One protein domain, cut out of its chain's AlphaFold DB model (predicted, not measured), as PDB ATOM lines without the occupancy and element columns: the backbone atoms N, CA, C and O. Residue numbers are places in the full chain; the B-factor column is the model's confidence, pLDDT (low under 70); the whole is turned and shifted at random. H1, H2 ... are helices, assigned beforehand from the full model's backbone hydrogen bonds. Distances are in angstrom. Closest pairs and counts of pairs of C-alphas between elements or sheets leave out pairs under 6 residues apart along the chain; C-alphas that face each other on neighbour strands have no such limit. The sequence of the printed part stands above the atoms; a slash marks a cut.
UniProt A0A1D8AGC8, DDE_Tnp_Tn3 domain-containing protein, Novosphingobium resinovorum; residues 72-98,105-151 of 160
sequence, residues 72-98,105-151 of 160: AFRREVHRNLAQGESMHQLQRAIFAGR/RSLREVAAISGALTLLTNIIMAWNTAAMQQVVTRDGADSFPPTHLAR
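This is residues 72 to 98 and 105 to 151 of the 160 residues of the protein "DDE_Tnp_Tn3 domain-containing protein" of Novosphingobium resinovorum (UniProt A0A1D8AGC8). Two long helices make a loose, open frame, the end of H1, residues 90 to 94, meeting H2 part-way along its length at residues 117 to 121, with both ends of H2 running on past the contact; after H2 the chain folds back to tiny H3. The 74 printed residues have named helices H1, H2, H3 in that order and no named strand: all helix. The whole is loose, radius of gyration of the C-alphas 16.4 A, spanning 52 by 33 by 19 A.

H1, residues 72 to 94, runs 33.3 A from C-alpha 72 at (51.284, -10.117, 6.164). H2, residues 107 to 139, runs 47.8 A to C-alpha 139 at (32.426, -24.889, 24.677). H3 is residues 146 to 149.

H1 touches H2 with residues 90 to 94 alone, at a steep tilt of 67 degrees, opposite ways. C-alphas 91 and 121 are closest, 6.3 A apart. H3 is apart from both. In H1 and H2 every O i to N i+4 pair is within hydrogen-bond range.

The outline is elongated. Residues 99 to 104 are cut out; C-alphas 98 and 105 are 14.5 A apart. pLDDT is under 70 at residues 96 to 98 and 105.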
ATOM      1  N   ALA A  72      52.384  -9.153   6.158       94.25
ATOM      2  CA  ALA A  72      51.284 -10.117   6.164       94.25
ATOM      3  C   ALA A  72      51.643 -11.398   5.393       94.25
ATOM      4  O   ALA A  72      51.467 -12.491   5.928       94.25
ATOM      5  N   PHE A  73      52.238 -11.249   4.205       94.94
ATOM      6  CA  PHE A  73      52.719 -12.365   3.391       94.94
ATOM      7  C   PHE A  73      53.839 -13.137   4.098       94.94
ATOM      8  O   PHE A  73      53.788 -14.357   4.199       94.94
ATOM      9  N   ARG A  74      54.810 -12.442   4.699       95.75
ATOM     10  CA  ARG A  74      55.858 -13.101   5.494       95.75
ATOM     11  C   ARG A  74      55.294 -13.910   6.665       95.75
ATOM     12  O   ARG A  74      55.746 -15.026   6.910       95.75
ATOM     13  N   ARG A  75      54.291 -13.384   7.379       92.81
ATOM     14  CA  ARG A  75      53.603 -14.136   8.443       92.81
ATOM     15  C   ARG A  75      52.910 -15.383   7.899       92.81
ATOM     16  O   ARG A  75      52.985 -16.419   8.543       92.81
ATOM     17  N   GLU A  76      52.267 -15.300   6.735       90.69
ATOM     18  CA  GLU A  76      51.696 -16.455   6.022       90.69
ATOM     19  C   GLU A  76      52.748 -17.540   5.774       90.69
ATOM     20  O   GLU A  76      52.545 -18.701   6.120       90.69
ATOM     21  N   VAL A  77      53.904 -17.150   5.230       92.50
ATOM     22  CA  VAL A  77      55.013 -18.065   4.942       92.50
ATOM     23  C   VAL A  77      55.511 -18.734   6.223       92.50
ATOM     24  O   VAL A  77      55.627 -19.955   6.262       92.50
ATOM     25  N   HIS A  78      55.730 -17.972   7.299       91.38
ATOM     26  CA  HIS A  78      56.134 -18.544   8.586       91.38
ATOM     27  C   HIS A  78      55.090 -19.487   9.181       91.38
ATOM     28  O   HIS A  78      55.474 -20.494   9.761       91.38
ATOM     29  N   ARG A  79      53.789 -19.205   9.030       87.31
ATOM     30  CA  ARG A  79      52.735 -20.125   9.488       87.31
ATOM     31  C   ARG A  79      52.806 -21.463   8.759       87.31
ATOM     32  O   ARG A  79      52.821 -22.502   9.410       87.31
ATOM     33  N   ASN A  80      52.910 -21.435   7.430       87.75
ATOM     34  CA  ASN A  80      53.040 -22.654   6.627       87.75
ATOM     35  C   ASN A  80      54.309 -23.442   6.996       87.75
ATOM     36  O   ASN A  80      54.263 -24.661   7.150       87.75
ATOM     37  N   LEU A  81      55.434 -22.746   7.201       89.12
ATOM     38  CA  LEU A  81      56.685 -23.368   7.644       89.12
ATOM     39  C   LEU A  81      56.560 -23.989   9.040       89.12
ATOM     40  O   LEU A  81      56.950 -25.138   9.225       89.12
ATOM     41  N   ALA A  82      55.979 -23.268  10.000       88.31
ATOM     42  CA  ALA A  82      55.782 -23.755  11.364       88.31
ATOM     43  C   ALA A  82      54.888 -25.004  11.402       88.31
ATOM     44  O   ALA A  82      55.149 -25.930  12.171       88.31
ATOM     45  N   GLN A  83      53.865 -25.065  10.543       85.94
ATOM     46  CA  GLN A  83      53.021 -26.250  10.403       85.94
ATOM     47  C   GLN A  83      53.815 -27.449   9.870       85.94
ATOM     48  O   GLN A  83      53.731 -28.537  10.442       85.94
ATOM     49  N   GLY A  84      54.615 -27.255   8.816       87.31
ATOM     50  CA  GLY A  84      55.485 -28.303   8.276       87.31
ATOM     51  C   GLY A  84      56.516 -28.792   9.297       87.31
ATOM     52  O   GLY A  84      56.722 -29.991   9.457       87.31
ATOM     53  N   GLU A  85      57.120 -27.879  10.055       89.69
ATOM     54  CA  GLU A  85      58.067 -28.230  11.112       89.69
ATOM     55  C   GLU A  85      57.406 -29.012  12.253       89.69
ATOM     56  O   GLU A  85      57.961 -30.013  12.706       89.69
ATOM     57  N   SER A  86      56.204 -28.613  12.670       88.31
ATOM     58  CA  SER A  86      55.429 -29.325  13.693       88.31
ATOM     59  C   SER A  86      55.037 -30.734  13.229       88.31
ATOM     60  O   SER A  86      55.176 -31.696  13.980       88.31
ATOM     61  N   MET A  87      54.640 -30.883  11.961       89.06
ATOM     62  CA  MET A  87      54.396 -32.187  11.334       89.06
ATOM     63  C   MET A  87      55.658 -33.060  11.343       89.06
ATOM     64  O   MET A  87      55.604 -34.236  11.694       89.06
ATOM     65  N   HIS A  88      56.819 -32.491  11.012       89.69
ATOM     66  CA  HIS A  88      58.083 -33.220  11.078       89.69
ATOM     67  C   HIS A  88      58.493 -33.579  12.511       89.69
ATOM     68  O   HIS A  88      59.102 -34.627  12.717       89.69
ATOM     69  N   GLN A  89      58.178 -32.749  13.508       89.88
ATOM     70  CA  GLN A  89      58.382 -33.091  14.919       89.88
ATOM     71  C   GLN A  89      57.517 -34.288  15.326       89.88
ATOM     72  O   GLN A  89      58.053 -35.237  15.894       89.88
ATOM     73  N   LEU A  90      56.233 -34.291  14.953       89.94
ATOM     74  CA  LEU A  90      55.339 -35.431  15.161       89.94
ATOM     75  C   LEU A  90      55.883 -36.693  14.477       89.94
ATOM     76  O   LEU A  90      56.004 -37.736  15.110       89.94
ATOM     77  N   GLN A  91      56.291 -36.596  13.209       90.25
ATOM     78  CA  GLN A  91      56.906 -37.716  12.492       90.25
ATOM     79  C   GLN A  91      58.149 -38.248  13.209       90.25
ATOM     80  O   GLN A  91      58.312 -39.458  13.315       90.25
ATOM     81  N   ARG A  92      59.014 -37.371  13.732       87.62
ATOM     82  CA  ARG A  92      60.187 -37.785  14.519       87.62
ATOM     83  C   ARG A  92      59.802 -38.463  15.833       87.62
ATOM     84  O   ARG A  92      60.474 -39.416  16.209       87.62
ATOM     85  N   ALA A  93      58.743 -38.004  16.499       88.31
ATOM     86  CA  ALA A  93      58.228 -38.625  17.717       88.31
ATOM     87  C   ALA A  93      57.665 -40.031  17.442       88.31
ATOM     88  O   ALA A  93      58.009 -40.975  18.146       88.31
ATOM     89  N   ILE A  94      56.889 -40.202  16.364       87.12
ATOM     90  CA  ILE A  94      56.400 -41.520  15.909       87.12
ATOM     91  C   ILE A  94      57.577 -42.432  15.546       87.12
ATOM     92  O   ILE A  94      57.586 -43.624  15.841       87.12
ATOM     93  N   PHE A  95      58.586 -41.865  14.891       81.00
ATOM     94  CA  PHE A  95      59.749 -42.583  14.388       81.00
ATOM     95  C   PHE A  95      60.872 -42.733  15.426       81.00
ATOM     96  O   PHE A  95      62.007 -43.009  15.045       81.00
ATOM     97  N   ALA A  96      60.595 -42.577  16.727       65.62
ATOM     98  CA  ALA A  96      61.575 -42.642  17.820       65.62
ATOM     99  C   ALA A  96      62.190 -44.045  18.072       65.62
ATOM    100  O   ALA A  96      62.604 -44.366  19.183       65.62
ATOM    101  N   GLY A  97      62.303 -44.883  17.038       56.38
ATOM    102  CA  GLY A  97      63.146 -46.074  17.011       56.38
ATOM    103  C   GLY A  97      64.417 -45.821  16.195       56.38
ATOM    104  O   GLY A  97      64.368 -45.283  15.088       56.38
ATOM    105  N   ARG A  98      65.580 -46.246  16.707       50.81
ATOM    106  CA  ARG A  98      66.794 -46.354  15.885       50.81
ATOM    107  C   ARG A  98      66.530 -47.377  14.790       50.81
ATOM    108  O   ARG A  98      66.555 -48.574  15.054       50.81
ATOM    109  N   ARG A 105      68.822 -50.528   2.138       65.00
ATOM    110  CA  ARG A 105      67.374 -50.354   1.945       65.00
ATOM    111  C   ARG A 105      67.057 -50.370   0.455       65.00
ATOM    112  O   ARG A 105      67.461 -49.468  -0.280       65.00
ATOM    113  N   SER A 106      66.303 -51.366   0.022       82.31
ATOM    114  CA  SER A 106      65.675 -51.354  -1.294       82.31
ATOM    115  C   SER A 106      64.720 -50.156  -1.411       82.31
ATOM    116  O   SER A 106      64.131 -49.709  -0.422       82.31
ATOM    117  N   LEU A 107      64.509 -49.645  -2.630       81.62
ATOM    118  CA  LEU A 107      63.524 -48.578  -2.883       81.62
ATOM    119  C   LEU A 107      62.134 -48.933  -2.328       81.62
ATOM    120  O   LEU A 107      61.413 -48.065  -1.839       81.62
ATOM    121  N   ARG A 108      61.787 -50.226  -2.345       84.94
ATOM    122  CA  ARG A 108      60.533 -50.753  -1.802       84.94
ATOM    123  C   ARG A 108      60.443 -50.608  -0.284       84.94
ATOM    124  O   ARG A 108      59.392 -50.222   0.212       84.94
ATOM    125  N   GLU A 109      61.515 -50.884   0.450       82.06
ATOM    126  CA  GLU A 109      61.536 -50.723   1.909       82.06
ATOM    127  C   GLU A 109      61.467 -49.252   2.309       82.06
ATOM    128  O   GLU A 109      60.723 -48.902   3.223       82.06
ATOM    129  N   VAL A 110      62.174 -48.369   1.594       83.50
ATOM    130  CA  VAL A 110      62.062 -46.917   1.818       83.50
ATOM    131  C   VAL A 110      60.627 -46.447   1.589       83.50
ATOM    132  O   VAL A 110      60.090 -45.705   2.414       83.50
ATOM    133  N   ALA A 111      59.991 -46.901   0.506       85.94
ATOM    134  CA  ALA A 111      58.602 -46.575   0.208       85.94
ATOM    135  C   ALA A 111      57.641 -47.119   1.277       85.94
ATOM    136  O   ALA A 111      56.777 -46.380   1.742       85.94
ATOM    137  N   ALA A 112      57.817 -48.368   1.720       87.06
ATOM    138  CA  ALA A 112      56.981 -48.982   2.749       87.06
ATOM    139  C   ALA A 112      57.091 -48.257   4.096       87.06
ATOM    140  O   ALA A 112      56.073 -47.934   4.702       87.06
ATOM    141  N   ILE A 113      58.312 -47.934   4.536       86.19
ATOM    142  CA  ILE A 113      58.551 -47.184   5.776       86.19
ATOM    143  C   ILE A 113      57.936 -45.783   5.680       86.19
ATOM    144  O   ILE A 113      57.233 -45.353   6.593       86.19
ATOM    145  N   SER A 114      58.163 -45.081   4.569       87.12
ATOM    146  CA  SER A 114      57.622 -43.731   4.358       87.12
ATOM    147  C   SER A 114      56.092 -43.738   4.308       87.12
ATOM    148  O   SER A 114      55.447 -42.858   4.881       87.12
ATOM    149  N   GLY A 115      55.504 -44.751   3.669       89.75
ATOM    150  CA  GLY A 115      54.060 -44.961   3.619       89.75
ATOM    151  C   GLY A 115      53.469 -45.248   4.998       89.75
ATOM    152  O   GLY A 115      52.507 -44.595   5.391       89.75
ATOM    153  N   ALA A 116      54.079 -46.156   5.765       90.75
ATOM    154  CA  ALA A 116      53.644 -46.476   7.125       90.75
ATOM    155  C   ALA A 116      53.741 -45.263   8.063       90.75
ATOM    156  O   ALA A 116      52.794 -44.972   8.791       90.75
ATOM    157  N   LEU A 117      54.842 -44.506   8.002       90.88
ATOM    158  CA  LEU A 117      55.004 -43.277   8.780       90.88
ATOM    159  C   LEU A 117      53.944 -42.235   8.403       90.88
ATOM    160  O   LEU A 117      53.338 -41.629   9.285       90.88
ATOM    161  N   THR A 118      53.678 -42.054   7.107       92.12
ATOM    162  CA  THR A 118      52.620 -41.153   6.621       92.12
ATOM    163  C   THR A 118      51.252 -41.578   7.147       92.12
ATOM    164  O   THR A 118      50.505 -40.743   7.652       92.12
ATOM    165  N   LEU A 119      50.942 -42.876   7.092       94.56
ATOM    166  CA  LEU A 119      49.690 -43.429   7.598       94.56
ATOM    167  C   LEU A 119      49.516 -43.162   9.098       94.56
ATOM    168  O   LEU A 119      48.499 -42.603   9.496       94.56
ATOM    169  N   LEU A 120      50.515 -43.499   9.916       92.94
ATOM    170  CA  LEU A 120      50.477 -43.266  11.364       92.94
ATOM    171  C   LEU A 120      50.321 -41.783  11.698       92.94
ATOM    172  O   LEU A 120      49.516 -41.417  12.554       92.94
ATOM    173  N   THR A 121      51.042 -40.921  10.982       92.62
ATOM    174  CA  THR A 121      50.947 -39.473  11.185       92.62
ATOM    175  C   THR A 121      49.540 -38.962  10.870       92.62
ATOM    176  O   THR A 121      48.976 -38.187  11.639       92.62
ATOM    177  N   ASN A 122      48.930 -39.443   9.782       95.00
ATOM    178  CA  ASN A 122      47.561 -39.087   9.413       95.00
ATOM    179  C   ASN A 122      46.526 -39.598  10.425       95.00
ATOM    180  O   ASN A 122      45.575 -38.879  10.718       95.00
ATOM    181  N   ILE A 123      46.715 -40.798  10.987       95.31
ATOM    182  CA  ILE A 123      45.840 -41.348  12.036       95.31
ATOM    183  C   ILE A 123      45.869 -40.456  13.281       95.31
ATOM    184  O   ILE A 123      44.812 -40.082  13.789       95.31
ATOM    185  N   ILE A 124      47.061 -40.065  13.740       94.25
ATOM    186  CA  ILE A 124      47.208 -39.169  14.893       94.25
ATOM    187  C   ILE A 124      46.552 -37.813  14.617       94.25
ATOM    188  O   ILE A 124      45.784 -37.324  15.445       94.25
ATOM    189  N   MET A 125      46.781 -37.225  13.440       94.19
ATOM    190  CA  MET A 125      46.141 -35.959  13.068       94.19
ATOM    191  C   MET A 125      44.615 -36.065  13.002       94.19
ATOM    192  O   MET A 125      43.919 -35.142  13.425       94.19
ATOM    193  N   ALA A 126      44.076 -37.176  12.497       95.25
ATOM    194  CA  ALA A 126      42.637 -37.412  12.465       95.25
ATOM    195  C   ALA A 126      42.057 -37.517  13.884       95.25
ATOM    196  O   ALA A 126      41.043 -36.886  14.181       95.25
ATOM    197  N   TRP A 127      42.730 -38.245  14.779       95.56
ATOM    198  CA  TRP A 127      42.321 -38.346  16.178       95.56
ATOM    199  C   TRP A 127      42.381 -36.993  16.899       95.56
ATOM    200  O   TRP A 127      41.401 -36.592  17.522       95.56
ATOM    201  N   ASN A 128      43.474 -36.243  16.732       94.75
ATOM    202  CA  ASN A 128      43.612 -34.888  17.265       94.75
ATOM    203  C   ASN A 128      42.502 -33.962  16.752       94.75
ATOM    204  O   ASN A 128      41.914 -33.221  17.532       94.75
ATOM    205  N   THR A 129      42.173 -34.034  15.460       93.88
ATOM    206  CA  THR A 129      41.082 -33.249  14.861       93.88
ATOM    207  C   THR A 129      39.739 -33.596  15.502       93.88
ATOM    208  O   THR A 129      38.981 -32.697  15.858       93.88
ATOM    209  N   ALA A 130      39.449 -34.885  15.700       94.50
ATOM    210  CA  ALA A 130      38.224 -35.328  16.360       94.50
ATOM    211  C   ALA A 130      38.156 -34.859  17.824       94.50
ATOM    212  O   ALA A 130      37.119 -34.359  18.257       94.50
ATOM    213  N   ALA A 131      39.259 -34.956  18.571       92.56
ATOM    214  CA  ALA A 131      39.345 -34.480  19.951       92.56
ATOM    215  C   ALA A 131      39.156 -32.956  20.046       92.56
ATOM    216  O   ALA A 131      38.371 -32.473  20.862       92.56
ATOM    217  N   MET A 132      39.807 -32.191  19.165       91.44
ATOM    218  CA  MET A 132      39.621 -30.742  19.062       91.44
ATOM    219  C   MET A 132      38.166 -30.385  18.738       91.44
ATOM    220  O   MET A 132      37.598 -29.502  19.375       91.44
ATOM    221  N   GLN A 133      37.540 -31.095  17.794       91.50
ATOM    222  CA  GLN A 133      36.145 -30.865  17.420       91.50
ATOM    223  C   GLN A 133      35.189 -31.098  18.593       91.50
ATOM    224  O   GLN A 133      34.250 -30.326  18.764       91.50
ATOM    225  N   GLN A 134      35.429 -32.115  19.425       92.62
ATOM    226  CA  GLN A 134      34.620 -32.357  20.623       92.62
ATOM    227  C   GLN A 134      34.674 -31.171  21.594       92.62
ATOM    228  O   GLN A 134      33.632 -30.748  22.092       92.62
ATOM    229  N   VAL A 135      35.862 -30.601  21.824       91.25
ATOM    230  CA  VAL A 135      36.042 -29.429  22.701       91.25
ATOM    231  C   VAL A 135      35.363 -28.189  22.118       91.25
ATOM    232  O   VAL A 135      34.625 -27.507  22.824       91.25
ATOM    233  N   VAL A 136      35.542 -27.930  20.819       90.19
ATOM    234  CA  VAL A 136      34.916 -26.784  20.138       90.19
ATOM    235  C   VAL A 136      33.390 -26.875  20.179       90.19
ATOM    236  O   VAL A 136      32.724 -25.884  20.463       90.19
ATOM    237  N   THR A 137      32.826 -28.060  19.934       90.00
ATOM    238  CA  THR A 137      31.374 -28.272  20.002       90.00
ATOM    239  C   THR A 137      30.840 -28.111  21.427       90.00
ATOM    240  O   THR A 137      29.737 -27.599  21.601       90.00
ATOM    241  N   ARG A 138      31.603 -28.529  22.445       90.19
ATOM    242  CA  ARG A 138      31.200 -28.430  23.855       90.19
ATOM    243  C   ARG A 138      31.174 -26.987  24.358       90.19
ATOM    244  O   ARG A 138      30.208 -26.599  25.006       90.19
ATOM    245  N   ASP A 139      32.220 -26.214  24.072       87.50
ATOM    246  CA  ASP A 139      32.426 -24.889  24.677       87.50
ATOM    247  C   ASP A 139      31.879 -23.736  23.803       87.50
ATOM    248  O   ASP A 139      31.866 -22.580  24.231       87.50
ATOM    249  N   GLY A 140      31.395 -24.042  22.593       78.12
ATOM    250  CA  GLY A 140      30.701 -23.106  21.702       78.12
ATOM    251  C   GLY A 140      31.617 -22.182  20.887       78.12
ATOM    252  O   GLY A 140      32.801 -22.002  21.174       78.12
ATOM    253  N   ALA A 141      31.050 -21.567  19.840       70.38
ATOM    254  CA  ALA A 141      31.780 -20.702  18.902       70.38
ATOM    255  C   ALA A 141      32.328 -19.411  19.544       70.38
ATOM    256  O   ALA A 141      33.325 -18.870  19.065       70.38
ATOM    257  N   ASP A 142      31.718 -18.953  20.640       78.06
ATOM    258  CA  ASP A 142      32.143 -17.750  21.368       78.06
ATOM    259  C   ASP A 142      33.472 -17.961  22.112       78.06
ATOM    260  O   ASP A 142      34.269 -17.031  22.242       78.06
ATOM    261  N   SER A 143      33.756 -19.198  22.535       84.75
ATOM    262  CA  SER A 143      35.013 -19.569  23.199       84.75
ATOM    263  C   SER A 143      36.177 -19.709  22.209       84.75
ATOM    264  O   SER A 143      37.333 -19.463  22.559       84.75
ATOM    265  N   PHE A 144      35.886 -20.074  20.954       86.19
ATOM    266  CA  PHE A 144      36.891 -20.343  19.924       86.19
ATOM    267  C   PHE A 144      36.540 -19.676  18.584       86.19
ATOM    268  O   PHE A 144      35.961 -20.316  17.701       86.19
ATOM    269  N   PRO A 145      36.957 -18.413  18.371       86.62
ATOM    270  CA  PRO A 145      36.727 -17.718  17.111       86.62
ATOM    271  C   PRO A 145      37.269 -18.510  15.904       86.62
ATOM    272  O   PRO A 145      38.417 -18.976  15.947       86.62
ATOM    273  N   PRO A 146      36.530 -18.600  14.778       84.06
ATOM    274  CA  PRO A 146      36.970 -19.342  13.587       84.06
ATOM    275  C   PRO A 146      38.335 -18.894  13.050       84.06
ATOM    276  O   PRO A 146      39.118 -19.697  12.543       84.06
ATOM    277  N   THR A 147      38.671 -17.611  13.217       85.00
ATOM    278  CA  THR A 147      39.967 -17.031  12.837       85.00
ATOM    279  C   THR A 147      41.148 -17.599  13.622       85.00
ATOM    280  O   THR A 147      42.277 -17.542  13.134       85.00
ATOM    281  N   HIS A 148      40.916 -18.102  14.836       84.81
ATOM    282  CA  HIS A 148      41.927 -18.766  15.657       84.81
ATOM    283  C   HIS A 148      42.004 -20.253  15.322       84.81
ATOM    284  O   HIS A 148      43.106 -20.757  15.124       84.81
ATOM    285  N   LEU A 149      40.857 -20.923  15.162       84.12
ATOM    286  CA  LEU A 149      40.805 -22.333  14.760       84.12
ATOM    287  C   LEU A 149      41.505 -22.572  13.417       84.12
ATOM    288  O   LEU A 149      42.285 -23.510  13.294       84.12
ATOM    289  N   ALA A 150      41.346 -21.655  12.458       82.62
ATOM    290  CA  ALA A 150      42.034 -21.703  11.165       82.62
ATOM    291  C   ALA A 150      43.575 -21.634  11.256       82.62
ATOM    292  O   ALA A 150      44.259 -21.823  10.254       82.62
ATOM    293  N   ARG A 151      44.138 -21.317  12.431       82.12
ATOM    294  CA  ARG A 151      45.587 -21.187  12.657       82.12
ATOM    295  C   ARG A 151      46.180 -22.335  13.471       82.12
ATOM    296  O   ARG A 151      47.391 -22.332  13.684       82.12
TER     297      ARG A 151